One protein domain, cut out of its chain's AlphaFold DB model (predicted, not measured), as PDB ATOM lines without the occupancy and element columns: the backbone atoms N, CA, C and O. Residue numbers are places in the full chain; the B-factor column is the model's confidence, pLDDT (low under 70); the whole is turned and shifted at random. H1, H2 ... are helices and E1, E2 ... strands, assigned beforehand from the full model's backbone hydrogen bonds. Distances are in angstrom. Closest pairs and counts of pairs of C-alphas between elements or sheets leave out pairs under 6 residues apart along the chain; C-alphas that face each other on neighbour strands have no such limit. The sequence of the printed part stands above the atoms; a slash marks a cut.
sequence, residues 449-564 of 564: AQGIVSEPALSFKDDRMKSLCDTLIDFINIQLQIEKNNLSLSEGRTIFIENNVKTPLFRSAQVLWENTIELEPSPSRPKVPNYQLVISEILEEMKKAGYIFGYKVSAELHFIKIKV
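What this domain is: This is residues 449 to 564 of the 564 residues of an uncharacterized protein of Chlamydiales bacterium 38-26 (UniProt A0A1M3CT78). A small three-stranded antiparallel sheet is covered on one face by two helices, H3 running along edge strand E2 and the longer H1 slanting across the other edge strand, E1. H2 packs side by side with H1, running the opposite way, and no named helix lies over the sheet's other face. The printed part has 116 residues, with three named helices and three named strands in the order H1 E1 H2 H3 E2 E3; the sheet runs E1 E3 E2, and the class is mixed, helices and strands. The whole is compact, with a radius of gyration of the C-alphas of 14.2 A, yet elongated, spanning 48 by 30 by 22 A.

How they stand to each other: Start at inner strand E3, residues 559 to 563. Beside it lies E1, residues 494 to 498, antiparallel at 161 degrees, where you find N 495 and O 562 within hydrogen-bond range at 2.8 A. Its other neighbour is E2, residues 550 to 554, antiparallel at 172 degrees, with N 563 and O 550 at 2.7 A; E2 and E3 form a hairpin. H3, residues 531 to 544, is on the sheet at a height of 9.1 A, over E2 and along the strands, at 5 degrees to E2 on the local plane; the closest C-alphas of H3 and E2 are those of Lys 543 and Gly 550, 5.9 A apart. On the same face H1, residues 463 to 482, has a height of 10.2 A over the sheet and lies over E1, only just across the strands at 60.1 degrees to E1 on the local plane. H1 and H3 on one face of the sheet E1 E3 E2 make two layers, helices on one face of a sheet. H1 and H3 only just touch, with 3 pairs of C-alphas within 8 A, the closest those of Cys 469 and Ile 538 at 6.4 A, and H1 touches H3 with residues 465 to 469 alone; they are about perpendicular at 74 degrees. H2, residues 504 to 512, touches H1 at a shallow tilt of 16 degrees, opposite ways, the closest C-alphas being those of Arg 464 and Leu 512, 5.9 A apart. H2 only grazes the sheet, with residues 504 to 506. E1, H2, H3 and E2 make a split strand-helix-strand unit, two strands running the same way with E3 between them, and its crossover is right-handed. In H1, H2 and H3 every O i to N i+4 pair is within hydrogen-bond range.

Where its parts are: Find C-alpha 463 at (195.806, 235.304, 178.204); from there H1 runs 29.3 A to C-alpha 482. H3 covers 19.9 A from C-alpha 531 at (190.468, 233.508, 192.074), and H2 covers 12.4 A. E1, E2 and E3 measure 13.4, 13.5 and 13.2 A, and E3 ends at C-alpha 563 at (205.830, 243.097, 199.291).

The domain as a whole: Look for the two C-alphas farthest apart, Leu 487 and Ser 524, at 48.2 A; they lie in the long links H1 to E1 and H2 to H3. The printed part has no cut, and it ends at the chain's last residue, 564. Its mean pLDDT is 87.5, and residues 526 and 557 are under 70.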
ATOM      1  N   ALA A 449     207.553 255.150 196.246       88.38
ATOM      2  CA  ALA A 449     206.505 255.343 195.248       88.38
ATOM      3  C   ALA A 449     206.828 254.705 193.885       88.38
ATOM      4  O   ALA A 449     205.974 254.656 192.998       88.38
ATOM      5  N   GLN A 450     208.064 254.226 193.706       90.94
ATOM      6  CA  GLN A 450     208.558 253.702 192.437       90.94
ATOM      7  C   GLN A 450     207.747 252.475 191.991       90.94
ATOM      8  O   GLN A 450     207.799 251.423 192.636       90.94
ATOM      9  N   GLY A 451     207.003 252.618 190.894       93.06
ATOM     10  CA  GLY A 451     206.094 251.595 190.376       93.06
ATOM     11  C   GLY A 451     206.786 250.463 189.614       93.06
ATOM     12  O   GLY A 451     207.945 250.573 189.214       93.06
ATOM     13  N   ILE A 452     206.054 249.373 189.402       94.56
ATOM     14  CA  ILE A 452     206.387 248.296 188.463       94.56
ATOM     15  C   ILE A 452     206.042 248.770 187.042       94.56
ATOM     16  O   ILE A 452     205.050 249.476 186.866       94.56
ATOM     17  N   VAL A 453     206.838 248.403 186.035       92.19
ATOM     18  CA  VAL A 453     206.521 248.728 184.631       92.19
ATOM     19  C   VAL A 453     205.191 248.106 184.187       92.19
ATOM     20  O   VAL A 453     204.890 246.960 184.524       92.19
ATOM     21  N   SER A 454     204.395 248.873 183.441       78.12
ATOM     22  CA  SER A 454     203.201 248.366 182.761       78.12
ATOM     23  C   SER A 454     203.646 247.379 181.677       78.12
ATOM     24  O   SER A 454     204.581 247.686 180.947       78.12
ATOM     25  N   GLU A 455     203.011 246.207 181.600       80.44
ATOM     26  CA  GLU A 455     203.390 245.082 180.724       80.44
ATOM     27  C   GLU A 455     204.696 244.373 181.132       80.44
ATOM     28  O   GLU A 455     205.720 244.446 180.449       80.44
ATOM     29  N   PRO A 456     204.692 243.634 182.255       82.50
ATOM     30  CA  PRO A 456     205.866 242.888 182.670       82.50
ATOM     31  C   PRO A 456     206.184 241.798 181.636       82.50
ATOM     32  O   PRO A 456     205.285 241.146 181.099       82.50
ATOM     33  N   ALA A 457     207.472 241.521 181.424       84.94
ATOM     34  CA  ALA A 457     207.950 240.368 180.656       84.94
ATOM     35  C   ALA A 457     207.653 239.039 181.393       84.94
ATOM     36  O   ALA A 457     208.551 238.356 181.889       84.94
ATOM     37  N   LEU A 458     206.368 238.706 181.524       88.06
ATOM     38  CA  LEU A 458     205.822 237.498 182.130       88.06
ATOM     39  C   LEU A 458     205.002 236.747 181.084       88.06
ATOM     40  O   LEU A 458     204.154 237.321 180.401       88.06
ATOM     41  N   SER A 459     205.245 235.445 180.980       86.00
ATOM     42  CA  SER A 459     204.484 234.563 180.100       86.00
ATOM     43  C   SER A 459     203.542 233.713 180.936       86.00
ATOM     44  O   SER A 459     203.986 232.913 181.758       86.00
ATOM     45  N   PHE A 460     202.245 233.844 180.681       89.38
ATOM     46  CA  PHE A 460     201.219 232.976 181.247       89.38
ATOM     47  C   PHE A 460     200.693 232.030 180.169       89.38
ATOM     48  O   PHE A 460     200.764 232.329 178.981       89.38
ATOM     49  N   LYS A 461     200.169 230.870 180.577       83.94
ATOM     50  CA  LYS A 461     199.532 229.923 179.642       83.94
ATOM     51  C   LYS A 461     198.145 230.379 179.180       83.94
ATOM     52  O   LYS A 461     197.634 229.853 178.200       83.94
ATOM     53  N   ASP A 462     197.532 231.287 179.929       86.94
ATOM     54  CA  ASP A 462     196.178 231.788 179.722       86.94
ATOM     55  C   ASP A 462     196.241 233.315 179.602       86.94
ATOM     56  O   ASP A 462     196.672 233.992 180.542       86.94
ATOM     57  N   ASP A 463     195.801 233.859 178.467       90.69
ATOM     58  CA  ASP A 463     195.806 235.304 178.204       90.69
ATOM     59  C   ASP A 463     194.999 236.086 179.248       90.69
ATOM     60  O   ASP A 463     195.348 237.214 179.596       90.69
ATOM     61  N   ARG A 464     193.974 235.467 179.851       93.88
ATOM     62  CA  ARG A 464     193.192 236.088 180.930       93.88
ATOM     63  C   ARG A 464     194.027 236.317 182.186       93.88
ATOM     64  O   ARG A 464     193.808 237.294 182.898       93.88
ATOM     65  N   MET A 465     194.989 235.438 182.473       93.88
ATOM     66  CA  MET A 465     195.914 235.638 183.593       93.88
ATOM     67  C   MET A 465     196.855 236.806 183.327       93.88
ATOM     68  O   MET A 465     197.139 237.561 184.254       93.88
ATOM     69  N   LYS A 466     197.285 236.982 182.072       92.69
ATOM     70  CA  LYS A 466     198.072 238.146 181.664       92.69
ATOM     71  C   LYS A 466     197.277 239.437 181.870       92.69
ATOM     72  O   LYS A 466     197.724 240.283 182.635       92.69
ATOM     73  N   SER A 467     196.051 239.525 181.346       93.38
ATOM     74  CA  SER A 467     195.191 240.704 181.556       93.38
ATOM     75  C   SER A 467     194.928 241.004 183.039       93.38
ATOM     76  O   SER A 467     194.879 242.163 183.458       93.38
ATOM     77  N   LEU A 468     194.753 239.964 183.863       94.56
ATOM     78  CA  LEU A 468     194.573 240.136 185.304       94.56
ATOM     79  C   LEU A 468     195.868 240.583 186.001       94.56
ATOM     80  O   LEU A 468     195.799 241.338 186.971       94.56
ATOM     81  N   CYS A 469     197.033 240.135 185.526       95.25
ATOM     82  CA  CYS A 469     198.339 240.578 186.010       95.25
ATOM     83  C   CYS A 469     198.561 242.068 185.726       95.25
ATOM     84  O   CYS A 469     198.954 242.788 186.640       95.25
ATOM     85  N   ASP A 470     198.220 242.537 184.525       92.50
ATOM     86  CA  ASP A 470     198.308 243.957 184.163       92.50
ATOM     87  C   ASP A 470     197.410 244.803 185.079       92.50
ATOM     88  O   ASP A 470     197.865 245.749 185.721       92.50
ATOM     89  N   THR A 471     196.162 244.360 185.276       93.12
ATOM     90  CA  THR A 471     195.226 245.001 186.218       93.12
ATOM     91  C   THR A 471     195.787 245.025 187.643       93.12
ATOM     92  O   THR A 471     195.667 246.020 188.357       93.12
ATOM     93  N   LEU A 472     196.391 243.921 188.096       94.50
ATOM     94  CA  LEU A 472     197.023 243.846 189.408       94.50
ATOM     95  C   LEU A 472     198.164 244.860 189.518       94.50
ATOM     96  O   LEU A 472     198.217 245.555 190.526       94.50
ATOM     97  N   ILE A 473     199.035 244.980 188.514       94.88
ATOM     98  CA  ILE A 473     200.142 245.948 188.503       94.88
ATOM     99  C   ILE A 473     199.630 247.381 188.613       94.88
ATOM    100  O   ILE A 473     200.160 248.136 189.429       94.88
ATOM    101  N   ASP A 474     198.557 247.732 187.908       92.00
ATOM    102  CA  ASP A 474     197.929 249.048 188.051       92.00
ATOM    103  C   ASP A 474     197.461 249.288 189.494       92.00
ATOM    104  O   ASP A 474     197.742 250.335 190.085       92.00
ATOM    105  N   PHE A 475     196.832 248.284 190.122       91.38
ATOM    106  CA  PHE A 475     196.490 248.347 191.546       91.38
ATOM    107  C   PHE A 475     197.721 248.524 192.437       91.38
ATOM    108  O   PHE A 475     197.673 249.323 193.375       91.38
ATOM    109  N   ILE A 476     198.809 247.794 192.174       93.19
ATOM    110  CA  ILE A 476     200.063 247.921 192.925       93.19
ATOM    111  C   ILE A 476     200.589 249.354 192.823       93.19
ATOM    112  O   ILE A 476     200.849 249.980 193.850       93.19
ATOM    113  N   ASN A 477     200.707 249.879 191.608       92.75
ATOM    114  CA  ASN A 477     201.286 251.190 191.337       92.75
ATOM    115  C   ASN A 477     200.476 252.318 191.984       92.75
ATOM    116  O   ASN A 477     201.053 253.182 192.642       92.75
ATOM    117  N   ILE A 478     199.142 252.261 191.906       90.06
ATOM    118  CA  ILE A 478     198.263 253.219 192.593       90.06
ATOM    119  C   ILE A 478     198.491 253.181 194.112       90.06
ATOM    120  O   ILE A 478     198.577 254.226 194.755       90.06
ATOM    121  N   GLN A 479     198.610 251.991 194.709       88.00
ATOM    122  CA  GLN A 479     198.832 251.867 196.154       88.00
ATOM    123  C   GLN A 479     200.220 252.358 196.586       88.00
ATOM    124  O   GLN A 479     200.338 252.976 197.642       88.00
ATOM    125  N   LEU A 480     201.261 252.128 195.781       88.56
ATOM    126  CA  LEU A 480     202.606 252.645 196.059       88.56
ATOM    127  C   LEU A 480     202.635 254.177 196.060       88.56
ATOM    128  O   LEU A 480     203.259 254.771 196.935       88.56
ATOM    129  N   GLN A 481     201.899 254.809 195.146       87.31
ATOM    130  CA  GLN A 481     201.759 256.266 195.091       87.31
ATOM    131  C   GLN A 481     201.047 256.837 196.326       87.31
ATOM    132  O   GLN A 481     201.445 257.872 196.859       87.31
ATOM    133  N   ILE A 482     200.041 256.133 196.853       82.44
ATOM    134  CA  ILE A 482     199.378 256.515 198.113       82.44
ATOM    135  C   ILE A 482     200.353 256.438 199.303       82.44
ATOM    136  O   ILE A 482     200.274 257.254 200.222       82.44
ATOM    137  N   GLU A 483     201.291 255.486 199.297       76.69
ATOM    138  CA  GLU A 483     202.288 255.301 200.362       76.69
ATOM    139  C   GLU A 483     203.633 256.014 200.107       76.69
ATOM    140  O   GLU A 483     204.628 255.705 200.773       76.69
ATOM    141  N   LYS A 484     203.677 257.009 199.207       79.31
ATOM    142  CA  LYS A 484     204.917 257.711 198.823       79.31
ATOM    143  C   LYS A 484     205.677 258.363 199.987       79.31
ATOM    144  O   LYS A 484     206.901 258.424 199.978       79.31
ATOM    145  N   ASN A 485     204.982 258.723 201.066       72.00
ATOM    146  CA  ASN A 485     205.573 259.364 202.252       72.00
ATOM    147  C   ASN A 485     206.253 258.383 203.234       72.00
ATOM    148  O   ASN A 485     206.402 258.689 204.418       72.00
ATOM    149  N   ASN A 486     206.621 257.176 202.798       81.25
ATOM    150  CA  ASN A 486     207.450 256.280 203.599       81.25
ATOM    151  C   ASN A 486     208.933 256.686 203.500       81.25
ATOM    152  O   ASN A 486     209.559 256.493 202.461       81.25
ATOM    153  N   LEU A 487     209.489 257.191 204.607       83.12
ATOM    154  CA  LEU A 487     210.872 257.683 204.698       83.12
ATOM    155  C   LEU A 487     211.942 256.583 204.665       83.12
ATOM    156  O   LEU A 487     213.119 256.895 204.510       83.12
ATOM    157  N   SER A 488     211.570 255.308 204.820       83.00
ATOM    158  CA  SER A 488     212.538 254.212 204.828       83.00
ATOM    159  C   SER A 488     212.102 253.033 203.967       83.00
ATOM    160  O   SER A 488     211.141 252.310 204.258       83.00
ATOM    161  N   LEU A 489     212.901 252.771 202.934       82.56
ATOM    162  CA  LEU A 489     212.762 251.597 202.081       82.56
ATOM    163  C   LEU A 489     212.986 250.283 202.839       82.56
ATOM    164  O   LEU A 489     212.390 249.265 202.487       82.56
ATOM    165  N   SER A 490     213.763 250.291 203.924       78.81
ATOM    166  CA  SER A 490     214.098 249.074 204.672       78.81
ATOM    167  C   SER A 490     212.878 248.415 205.334       78.81
ATOM    168  O   SER A 490     212.892 247.216 205.617       78.81
ATOM    169  N   GLU A 491     211.785 249.158 205.540       75.12
ATOM    170  CA  GLU A 491     210.572 248.650 206.192       75.12
ATOM    171  C   GLU A 491     209.630 247.856 205.279       75.12
ATOM    172  O   GLU A 491     208.672 247.243 205.780       75.12
ATOM    173  N   GLY A 492     209.908 247.801 203.973       71.94
ATOM    174  CA  GLY A 492     209.038 247.130 203.013       71.94
ATOM    175  C   GLY A 492     208.054 248.063 202.324       71.94
ATOM    176  O   GLY A 492     207.165 248.589 202.988       71.94
ATOM    177  N   ARG A 493     208.088 248.119 200.989       87.50
ATOM    178  CA  ARG A 493     206.969 248.566 200.144       87.50
ATOM    179  C   ARG A 493     205.899 247.484 200.154       87.50
ATOM    180  O   ARG A 493     205.849 246.592 199.311       87.50
ATOM    181  N   THR A 494     205.121 247.449 201.224       87.44
ATOM    182  CA  THR A 494     204.067 246.448 201.370       87.44
ATOM    183  C   THR A 494     202.770 247.053 200.859       87.44
ATOM    184  O   THR A 494     202.513 248.210 201.127       87.44
ATOM    185  N   ILE A 495     201.905 246.287 200.216       88.44
ATOM    186  CA  ILE A 495     200.547 246.694 199.844       88.44
ATOM    187  C   ILE A 495     199.553 245.660 200.375       88.44
ATOM    188  O   ILE A 495     199.901 244.488 200.577       88.44
ATOM    189  N   PHE A 496     198.334 246.104 200.659       87.81
ATOM    190  CA  PHE A 496     197.227 245.236 201.039       87.81
ATOM    191  C   PHE A 496     196.083 245.439 200.059       87.81
ATOM    192  O   PHE A 496     195.626 246.557 199.859       87.81
ATOM    193  N   ILE A 497     195.616 244.345 199.478       87.81
ATOM    194  CA  ILE A 497     194.454 244.330 198.601       87.81
ATOM    195  C   ILE A 497     193.384 243.523 199.324       87.81
ATOM    196  O   ILE A 497     193.650 242.405 199.770       87.81
ATOM    197  N   GLU A 498     192.186 244.079 199.483       86.38
ATOM    198  CA  GLU A 498     191.062 243.302 200.002       86.38
ATOM    199  C   GLU A 498     190.802 242.087 199.101       86.38
ATOM    200  O   GLU A 498     190.931 242.149 197.886       86.38
ATOM    201  N   ASN A 499     190.434 240.959 199.690       83.88
ATOM    202  CA  ASN A 499     190.186 239.717 198.970       83.88
ATOM    203  C   ASN A 499     188.729 239.299 199.168       83.88
ATOM    204  O   ASN A 499     188.432 238.376 199.930       83.88
ATOM    205  N   ASN A 500     187.810 240.046 198.551       84.50
ATOM    206  CA  ASN A 500     186.376 239.811 198.664       84.50
ATOM    207  C   ASN A 500     185.628 240.124 197.353       84.50
ATOM    208  O   ASN A 500     186.177 240.670 196.402       84.50
ATOM    209  N   VAL A 501     184.333 239.795 197.313       82.81
ATOM    210  CA  VAL A 501     183.494 239.951 196.107       82.81
ATOM    211  C   VAL A 501     183.280 241.401 195.654       82.81
ATOM    212  O   VAL A 501     182.801 241.651 194.550       82.81
ATOM    213  N   LYS A 502     183.577 242.383 196.510       83.12
ATOM    214  CA  LYS A 502     183.437 243.808 196.197       83.12
ATOM    215  C   LYS A 502     184.729 244.411 195.661       83.12
ATOM    216  O   LYS A 502     184.670 245.506 195.107       83.12
ATOM    217  N   THR A 503     185.863 243.729 195.812       84.00
ATOM    218  CA  THR A 503     187.155 244.271 195.409       84.00
ATOM    219  C   THR A 503     187.208 244.427 193.887       84.00
ATOM    220  O   THR A 503     186.891 243.473 193.170       84.00
ATOM    221  N   PRO A 504     187.616 245.591 193.352       88.56
ATOM    222  CA  PRO A 504     187.632 245.784 191.906       88.56
ATOM    223  C   PRO A 504     188.608 244.850 191.162       88.56
ATOM    224  O   PRO A 504     188.311 244.464 190.034       88.56
ATOM    225  N   LEU A 505     189.676 244.361 191.808       90.75
ATOM    226  CA  LEU A 505     190.523 243.299 191.243       90.75
ATOM    227  C   LEU A 505     189.753 241.976 191.041       90.75
ATOM    228  O   LEU A 505     189.840 241.366 189.978       90.75
ATOM    229  N   PHE A 506     188.929 241.564 192.013       91.88
ATOM    230  CA  PHE A 506     188.074 240.380 191.864       91.88
ATOM    231  C   PHE A 506     187.011 240.582 190.779       91.88
ATOM    232  O   PHE A 506     186.791 239.689 189.967       91.88
ATOM    233  N   ARG A 507     186.386 241.764 190.710       91.38
ATOM    234  CA  ARG A 507     185.422 242.083 189.641       91.38
ATOM    235  C   ARG A 507     186.056 242.020 188.253       91.38
ATOM    236  O   ARG A 507     185.430 241.519 187.328       91.38
ATOM    237  N   SER A 508     187.300 242.475 188.123       92.44
ATOM    238  CA  SER A 508     188.056 242.377 186.870       92.44
ATOM    239  C   SER A 508     188.273 240.913 186.480       92.44
ATOM    240  O   SER A 508     188.001 240.530 185.345       92.44
ATOM    241  N   ALA A 509     188.628 240.057 187.444       93.31
ATOM    242  CA  ALA A 509     188.701 238.616 187.216       93.31
ATOM    243  C   ALA A 509     187.340 238.011 186.821       93.31
ATOM    244  O   ALA A 509     187.287 237.164 185.934       93.31
ATOM    245  N   GLN A 510     186.229 238.455 187.422       93.62
ATOM    246  CA  GLN A 510     184.893 238.003 187.021       93.62
ATOM    247  C   GLN A 510     184.587 238.341 185.565       93.62
ATOM    248  O   GLN A 510     184.074 237.482 184.860       93.62
ATOM    249  N   VAL A 511     184.931 239.541 185.096       93.75
ATOM    250  CA  VAL A 511     184.740 239.920 183.687       93.75
ATOM    251  C   VAL A 511     185.578 239.032 182.765       93.75
ATOM    252  O   VAL A 511     185.036 238.464 181.821       93.75
ATOM    253  N   LEU A 512     186.863 238.838 183.080       93.81
ATOM    254  CA  LEU A 512     187.786 238.012 182.285       93.81
ATOM    255  C   LEU A 512     187.362 236.536 182.200       93.81
ATOM    256  O   LEU A 512     187.648 235.864 181.213       93.81
ATOM    257  N   TRP A 513     186.668 236.031 183.221       93.31
ATOM    258  CA  TRP A 513     186.142 234.663 183.280       93.31
ATOM    259  C   TRP A 513     184.619 234.582 183.095       93.31
ATOM    260  O   TRP A 513     184.010 233.603 183.528       93.31
ATOM    261  N   GLU A 514     183.980 235.582 182.484       92.38
ATOM    262  CA  GLU A 514     182.539 235.567 182.161       92.38
ATOM    263  C   GLU A 514     181.633 235.219 183.364       92.38
ATOM    264  O   GLU A 514     180.640 234.502 183.264       92.38
ATOM    265  N   ASN A 515     181.987 235.725 184.546       87.44
ATOM    266  CA  ASN A 515     181.353 235.482 185.848       87.44
ATOM    267  C   ASN A 515     181.409 234.031 186.356       87.44
ATOM    268  O   ASN A 515     180.739 233.701 187.337       87.44
ATOM    269  N   THR A 516     182.219 233.170 185.740       89.25
ATOM    270  CA  THR A 516     182.363 231.769 186.162       89.25
ATOM    271  C   THR A 516     183.352 231.584 187.311       89.25
ATOM    272  O   THR A 516     183.201 230.635 188.071       89.25
ATOM    273  N   ILE A 517     184.334 232.478 187.479       89.88
ATOM    274  CA  ILE A 517     185.362 232.366 188.523       89.88
ATOM    275  C   ILE A 517     184.780 232.551 189.933       89.88
ATOM    276  O   ILE A 517     184.032 233.493 190.209       89.88
ATOM    277  N   GLU A 518     185.163 231.667 190.853       88.25
ATOM    278  CA  GLU A 518     184.751 231.723 192.259       88.25
ATOM    279  C   GLU A 518     185.854 232.316 193.145       88.25
ATOM    280  O   GLU A 518     187.045 232.095 192.920       88.25
ATOM    281  N   LEU A 519     185.455 233.057 194.187       85.19
ATOM    282  CA  LEU A 519     186.389 233.678 195.131       85.19
ATOM    283  C   LEU A 519     187.219 232.625 195.886       85.19
ATOM    284  O   LEU A 519     188.439 232.746 195.984       85.19
ATOM    285  N   GLU A 520     186.566 231.579 196.397       81.25
ATOM    286  CA  GLU A 520     187.174 230.520 197.212       81.25
ATOM    287  C   GLU A 520     187.028 229.142 196.556       81.25
ATOM    288  O   GLU A 520     186.109 228.942 195.755       81.25
ATOM    289  N   PRO A 521     187.942 228.192 196.838       73.81
ATOM    290  CA  PRO A 521     187.872 226.869 196.237       73.81
ATOM    291  C   PRO A 521     186.596 226.158 196.686       73.81
ATOM    292  O   PRO A 521     186.354 226.003 197.884       73.81
ATOM    293  N   SER A 522     185.788 225.694 195.734       72.75
ATOM    294  CA  SER A 522     184.562 224.955 196.029       72.75
ATOM    295  C   SER A 522     184.788 223.448 195.868       72.75
ATOM    296  O   SER A 522     184.975 222.979 194.741       72.75
ATOM    297  N   PRO A 523     184.720 222.646 196.953       73.62
ATOM    298  CA  PRO A 523     184.899 221.194 196.871       73.62
ATOM    299  C   PRO A 523     183.865 220.506 195.971       73.62
ATOM    300  O   PRO A 523     184.120 219.428 195.447       73.62
ATOM    301  N   SER A 524     182.689 221.118 195.794       75.50
ATOM    302  CA  SER A 524     181.618 220.601 194.939       75.50
ATOM    303  C   SER A 524     181.767 220.992 193.467       75.50
ATOM    304  O   SER A 524     181.065 220.432 192.627       75.50
ATOM    305  N   ARG A 525     182.660 221.934 193.132       72.88
ATOM    306  CA  ARG A 525     182.892 222.421 191.764       72.88
ATOM    307  C   ARG A 525     184.396 222.581 191.469       72.88
ATOM    308  O   ARG A 525     184.841 223.678 191.150       72.88
ATOM    309  N   PRO A 526     185.191 221.495 191.509       68.44
ATOM    310  CA  PRO A 526     186.650 221.569 191.371       68.44
ATOM    311  C   PRO A 526     187.132 222.010 189.980       68.44
ATOM    312  O   PRO A 526     188.291 222.368 189.821       68.44
ATOM    313  N   LYS A 527     186.258 221.968 188.964       76.56
ATOM    314  CA  LYS A 527     186.564 222.409 187.594       76.56
ATOM    315  C   LYS A 527     186.359 223.911 187.378       76.56
ATOM    316  O   LYS A 527     186.699 224.410 186.311       76.56
ATOM    317  N   VAL A 528     185.760 224.612 188.341       81.12
ATOM    318  CA  VAL A 528     185.518 226.050 188.233       81.12
ATOM    319  C   VAL A 528     186.801 226.799 188.605       81.12
ATOM    320  O   VAL A 528     187.388 226.493 189.646       81.12
ATOM    321  N   PRO A 529     187.252 227.765 187.783       83.94
ATOM    322  CA  PRO A 529     188.417 228.582 188.095       83.94
ATOM    323  C   PRO A 529     188.286 229.251 189.462       83.94
ATOM    324  O   PRO A 529     187.215 229.733 189.844       83.94
ATOM    325  N   ASN A 530     189.391 229.290 190.202       88.94
ATOM    326  CA  ASN A 530     189.430 229.864 191.537       88.94
ATOM    327  C   ASN A 530     190.324 231.105 191.577       88.94
ATOM    328  O   ASN A 530     191.516 231.022 191.297       88.94
ATOM    329  N   TYR A 531     189.763 232.232 192.011       90.62
ATOM    330  CA  TYR A 531     190.468 233.508 192.074       90.62
ATOM    331  C   TYR A 531     191.703 233.476 192.981       90.62
ATOM    332  O   TYR A 531     192.749 233.990 192.597       90.62
ATOM    333  N   GLN A 532     191.620 232.856 194.163       89.44
ATOM    334  CA  GLN A 532     192.764 232.782 195.080       89.44
ATOM    335  C   GLN A 532     193.934 231.984 194.493       89.44
ATOM    336  O   GLN A 532     195.082 232.393 194.668       89.44
ATOM    337  N   LEU A 533     193.660 230.883 193.790       89.75
ATOM    338  CA  LEU A 533     194.677 230.097 193.091       89.75
ATOM    339  C   LEU A 533     195.262 230.876 191.911       89.75
ATOM    340  O   LEU A 533     196.479 230.988 191.828       89.75
ATOM    341  N   VAL A 534     194.413 231.487 191.077       92.25
ATOM    342  CA  VAL A 534     194.847 232.294 189.922       92.25
ATOM    343  C   VAL A 534     195.742 233.455 190.362       92.25
ATOM    344  O   VAL A 534     196.838 233.624 189.837       92.25
ATOM    345  N   ILE A 535     195.328 234.231 191.370       93.50
ATOM    346  CA  ILE A 535     196.143 235.331 191.904       93.50
ATOM    347  C   ILE A 535     197.436 234.819 192.543       93.50
ATOM    348  O   ILE A 535     198.473 235.457 192.396       93.50
ATOM    349  N   SER A 536     197.404 233.682 193.244       93.00
ATOM    350  CA  SER A 536     198.625 233.100 193.820       93.00
ATOM    351  C   SER A 536     199.615 232.678 192.734       93.00
ATOM    352  O   SER A 536     200.811 232.895 192.898       93.00
ATOM    353  N   GLU A 537     199.131 232.126 191.621       94.19
ATOM    354  CA  GLU A 537     199.964 231.758 190.474       94.19
ATOM    355  C   GLU A 537     200.596 232.997 189.827       94.19
ATOM    356  O   GLU A 537     201.814 233.045 189.670       94.19
ATOM    357  N   ILE A 538     199.800 234.044 189.569       95.56
ATOM    358  CA  ILE A 538     200.303 235.332 189.060       95.56
ATOM    359  C   ILE A 538     201.389 235.897 189.985       95.56
ATOM    360  O   ILE A 538     202.474 236.259 189.531       95.56
ATOM    361  N   LEU A 539     201.132 235.942 191.295       95.94
ATOM    362  CA  LEU A 539     202.071 236.486 192.276       95.94
ATOM    363  C   LEU A 539     203.351 235.648 192.409       95.94
ATOM    364  O   LEU A 539     204.425 236.213 192.621       95.94
ATOM    365  N   GLU A 540     203.276 234.321 192.290       96.25
ATOM    366  CA  GLU A 540     204.477 233.484 192.307       96.25
ATOM    367  C   GLU A 540     205.353 233.733 191.077       96.25
ATOM    368  O   GLU A 540     206.570 233.848 191.225       96.25
ATOM    369  N   GLU A 541     204.761 233.895 189.894       95.75
ATOM    370  CA  GLU A 541     205.513 234.241 188.685       95.75
ATOM    371  C   GLU A 541     206.128 235.645 188.783       95.75
ATOM    372  O   GLU A 541     207.326 235.809 188.539       95.75
ATOM    373  N   MET A 542     205.379 236.642 189.274       95.81
ATOM    374  CA  MET A 542     205.921 237.980 189.556       95.81
ATOM    375  C   MET A 542     207.108 237.929 190.530       95.81
ATOM    376  O   MET A 542     208.104 238.632 190.346       95.81
ATOM    377  N   LYS A 543     207.030 237.088 191.569       95.62
ATOM    378  CA  LYS A 543     208.097 236.912 192.562       95.62
ATOM    379  C   LYS A 543     209.330 236.237 191.963       95.62
ATOM    380  O   LYS A 543     210.439 236.726 192.171       95.62
ATOM    381  N   LYS A 544     209.163 235.143 191.211       93.88
ATOM    382  CA  LYS A 544     210.269 234.445 190.525       93.88
ATOM    383  C   LYS A 544     210.987 235.368 189.545       93.88
ATOM    384  O   LYS A 544     212.215 235.400 189.518       93.88
ATOM    385  N   ALA A 545     210.222 236.160 188.798       92.75
ATOM    386  CA  ALA A 545     210.755 237.153 187.878       92.75
ATOM    387  C   ALA A 545     211.323 238.395 188.588       92.75
ATOM    388  O   ALA A 545     212.012 239.192 187.959       92.75
ATOM    389  N   GLY A 546     211.112 238.564 189.896       92.69
ATOM    390  CA  GLY A 546     211.686 239.651 190.691       92.69
ATOM    391  C   GLY A 546     210.953 240.993 190.591       92.69
ATOM    392  O   GLY A 546     211.558 242.011 190.914       92.69
ATOM    393  N   TYR A 547     209.685 241.002 190.174       94.38
ATOM    394  CA  TYR A 547     208.804 242.180 190.232       94.38
ATOM    395  C   TYR A 547     208.279 242.456 191.642       94.38
ATOM    396  O   TYR A 547     207.890 243.577 191.953       94.38
ATOM    397  N   ILE A 548     208.260 241.434 192.499       95.31
ATOM    398  CA  ILE A 548     207.901 241.552 193.913       95.31
ATOM    399  C   ILE A 548     208.866 240.726 194.764       95.31
ATOM    400  O   ILE A 548     209.389 239.700 194.329       95.31
ATOM    401  N   PHE A 549     209.060 241.132 196.014       94.12
ATOM    402  CA  PHE A 549     209.865 240.395 196.986       94.12
ATOM    403  C   PHE A 549     209.125 239.185 197.573       94.12
ATOM    404  O   PHE A 549     209.722 238.152 197.880       94.12
ATOM    405  N   GLY A 550     207.810 239.295 197.769       94.50
ATOM    406  CA  GLY A 550     207.010 238.179 198.260       94.50
ATOM    407  C   GLY A 550     205.564 238.543 198.547       94.50
ATOM    408  O   GLY A 550     205.187 239.708 198.526       94.50
ATOM    409  N   TYR A 551     204.738 237.547 198.848       95.12
ATOM    410  CA  TYR A 551     203.309 237.758 199.057       95.12
ATOM    411  C   TYR A 551     202.718 236.760 200.061       95.12
ATOM    412  O   TYR A 551     203.351 235.779 200.452       95.12
ATOM    413  N   LYS A 552     201.499 237.051 200.520       92.81
ATOM    414  CA  LYS A 552     200.646 236.151 201.299       92.81
ATOM    415  C   LYS A 552     199.187 236.391 200.919       92.81
ATOM    416  O   LYS A 552     198.671 237.483 201.152       92.81
ATOM    417  N   VAL A 553     198.516 235.356 200.426       88.50
ATOM    418  CA  VAL A 553     197.058 235.338 200.245       88.50
ATOM    419  C   VAL A 553     196.431 234.749 201.509       88.50
ATOM    420  O   VAL A 553     196.762 233.634 201.904       88.50
ATOM    421  N   SER A 554     195.582 235.514 202.195       81.00
ATOM    422  CA  SER A 554     194.944 235.095 203.446       81.00
ATOM    423  C   SER A 554     193.437 234.990 203.248       81.00
ATOM    424  O   SER A 554     192.743 236.004 203.292       81.00
ATOM    425  N   ALA A 555     192.932 233.768 203.055       70.00
ATOM    426  CA  ALA A 555     191.495 233.515 202.932       70.00
ATOM    427  C   ALA A 555     190.746 233.914 204.216       70.00
ATOM    428  O   ALA A 555     189.796 234.682 204.162       70.00
ATOM    429  N   GLU A 556     191.263 233.511 205.382       70.06
ATOM    430  CA  GLU A 556     190.653 233.782 206.697       70.06
ATOM    431  C   GLU A 556     190.529 235.271 207.044       70.06
ATOM    432  O   GLU A 556     189.665 235.663 207.819       70.06
ATOM    433  N   LEU A 557     191.428 236.099 206.505       64.38
ATOM    434  CA  LEU A 557     191.499 237.528 206.821       64.38
ATOM    435  C   LEU A 557     191.037 238.398 205.649       64.38
ATOM    436  O   LEU A 557     191.144 239.618 205.726       64.38
ATOM    437  N   HIS A 558     190.552 237.778 204.568       82.88
ATOM    438  CA  HIS A 558     190.059 238.447 203.365       82.88
ATOM    439  C   HIS A 558     190.998 239.546 202.840       82.88
ATOM    440  O   HIS A 558     190.546 240.619 202.443       82.88
ATOM    441  N   PHE A 559     192.309 239.278 202.799       86.56
ATOM    442  CA  PHE A 559     193.282 240.168 202.157       86.56
ATOM    443  C   PHE A 559     194.399 239.411 201.433       86.56
ATOM    444  O   PHE A 559     194.758 238.278 201.773       86.56
ATOM    445  N   ILE A 560     194.996 240.088 200.460       90.38
ATOM    446  CA  ILE A 560     196.239 239.737 199.782       90.38
ATOM    447  C   ILE A 560     197.289 240.760 200.218       90.38
ATOM    448  O   ILE A 560     197.106 241.966 200.071       90.38
ATOM    449  N   LYS A 561     198.389 240.284 200.798       92.25
ATOM    450  CA  LYS A 561     199.533 241.109 201.193       92.25
ATOM    451  C   LYS A 561     200.653 240.896 200.193       92.25
ATOM    452  O   LYS A 561     201.109 239.764 200.059       92.25
ATOM    453  N   ILE A 562     201.149 241.958 199.575       93.38
ATOM    454  CA  ILE A 562     202.259 241.891 198.616       93.38
ATOM    455  C   ILE A 562     203.378 242.789 199.134       93.38
ATOM    456  O   ILE A 562     203.120 243.856 199.679       93.38
ATOM    457  N   LYS A 563     204.617 242.324 199.043       92.31
ATOM    458  CA  LYS A 563     205.830 243.097 199.291       92.31
ATOM    459  C   LYS A 563     206.503 243.307 197.951       92.31
ATOM    460  O   LYS A 563     206.955 242.328 197.363       92.31
ATOM    461  N   VAL A 564     206.529 244.551 197.505       91.00
ATOM    462  CA  VAL A 564     206.978 244.970 196.180       91.00
ATOM    463  C   VAL A 564     208.445 245.312 196.184       91.00
ATOM    464  O   VAL A 564     208.934 245.948 197.147       91.00
TER     465      VAL A 564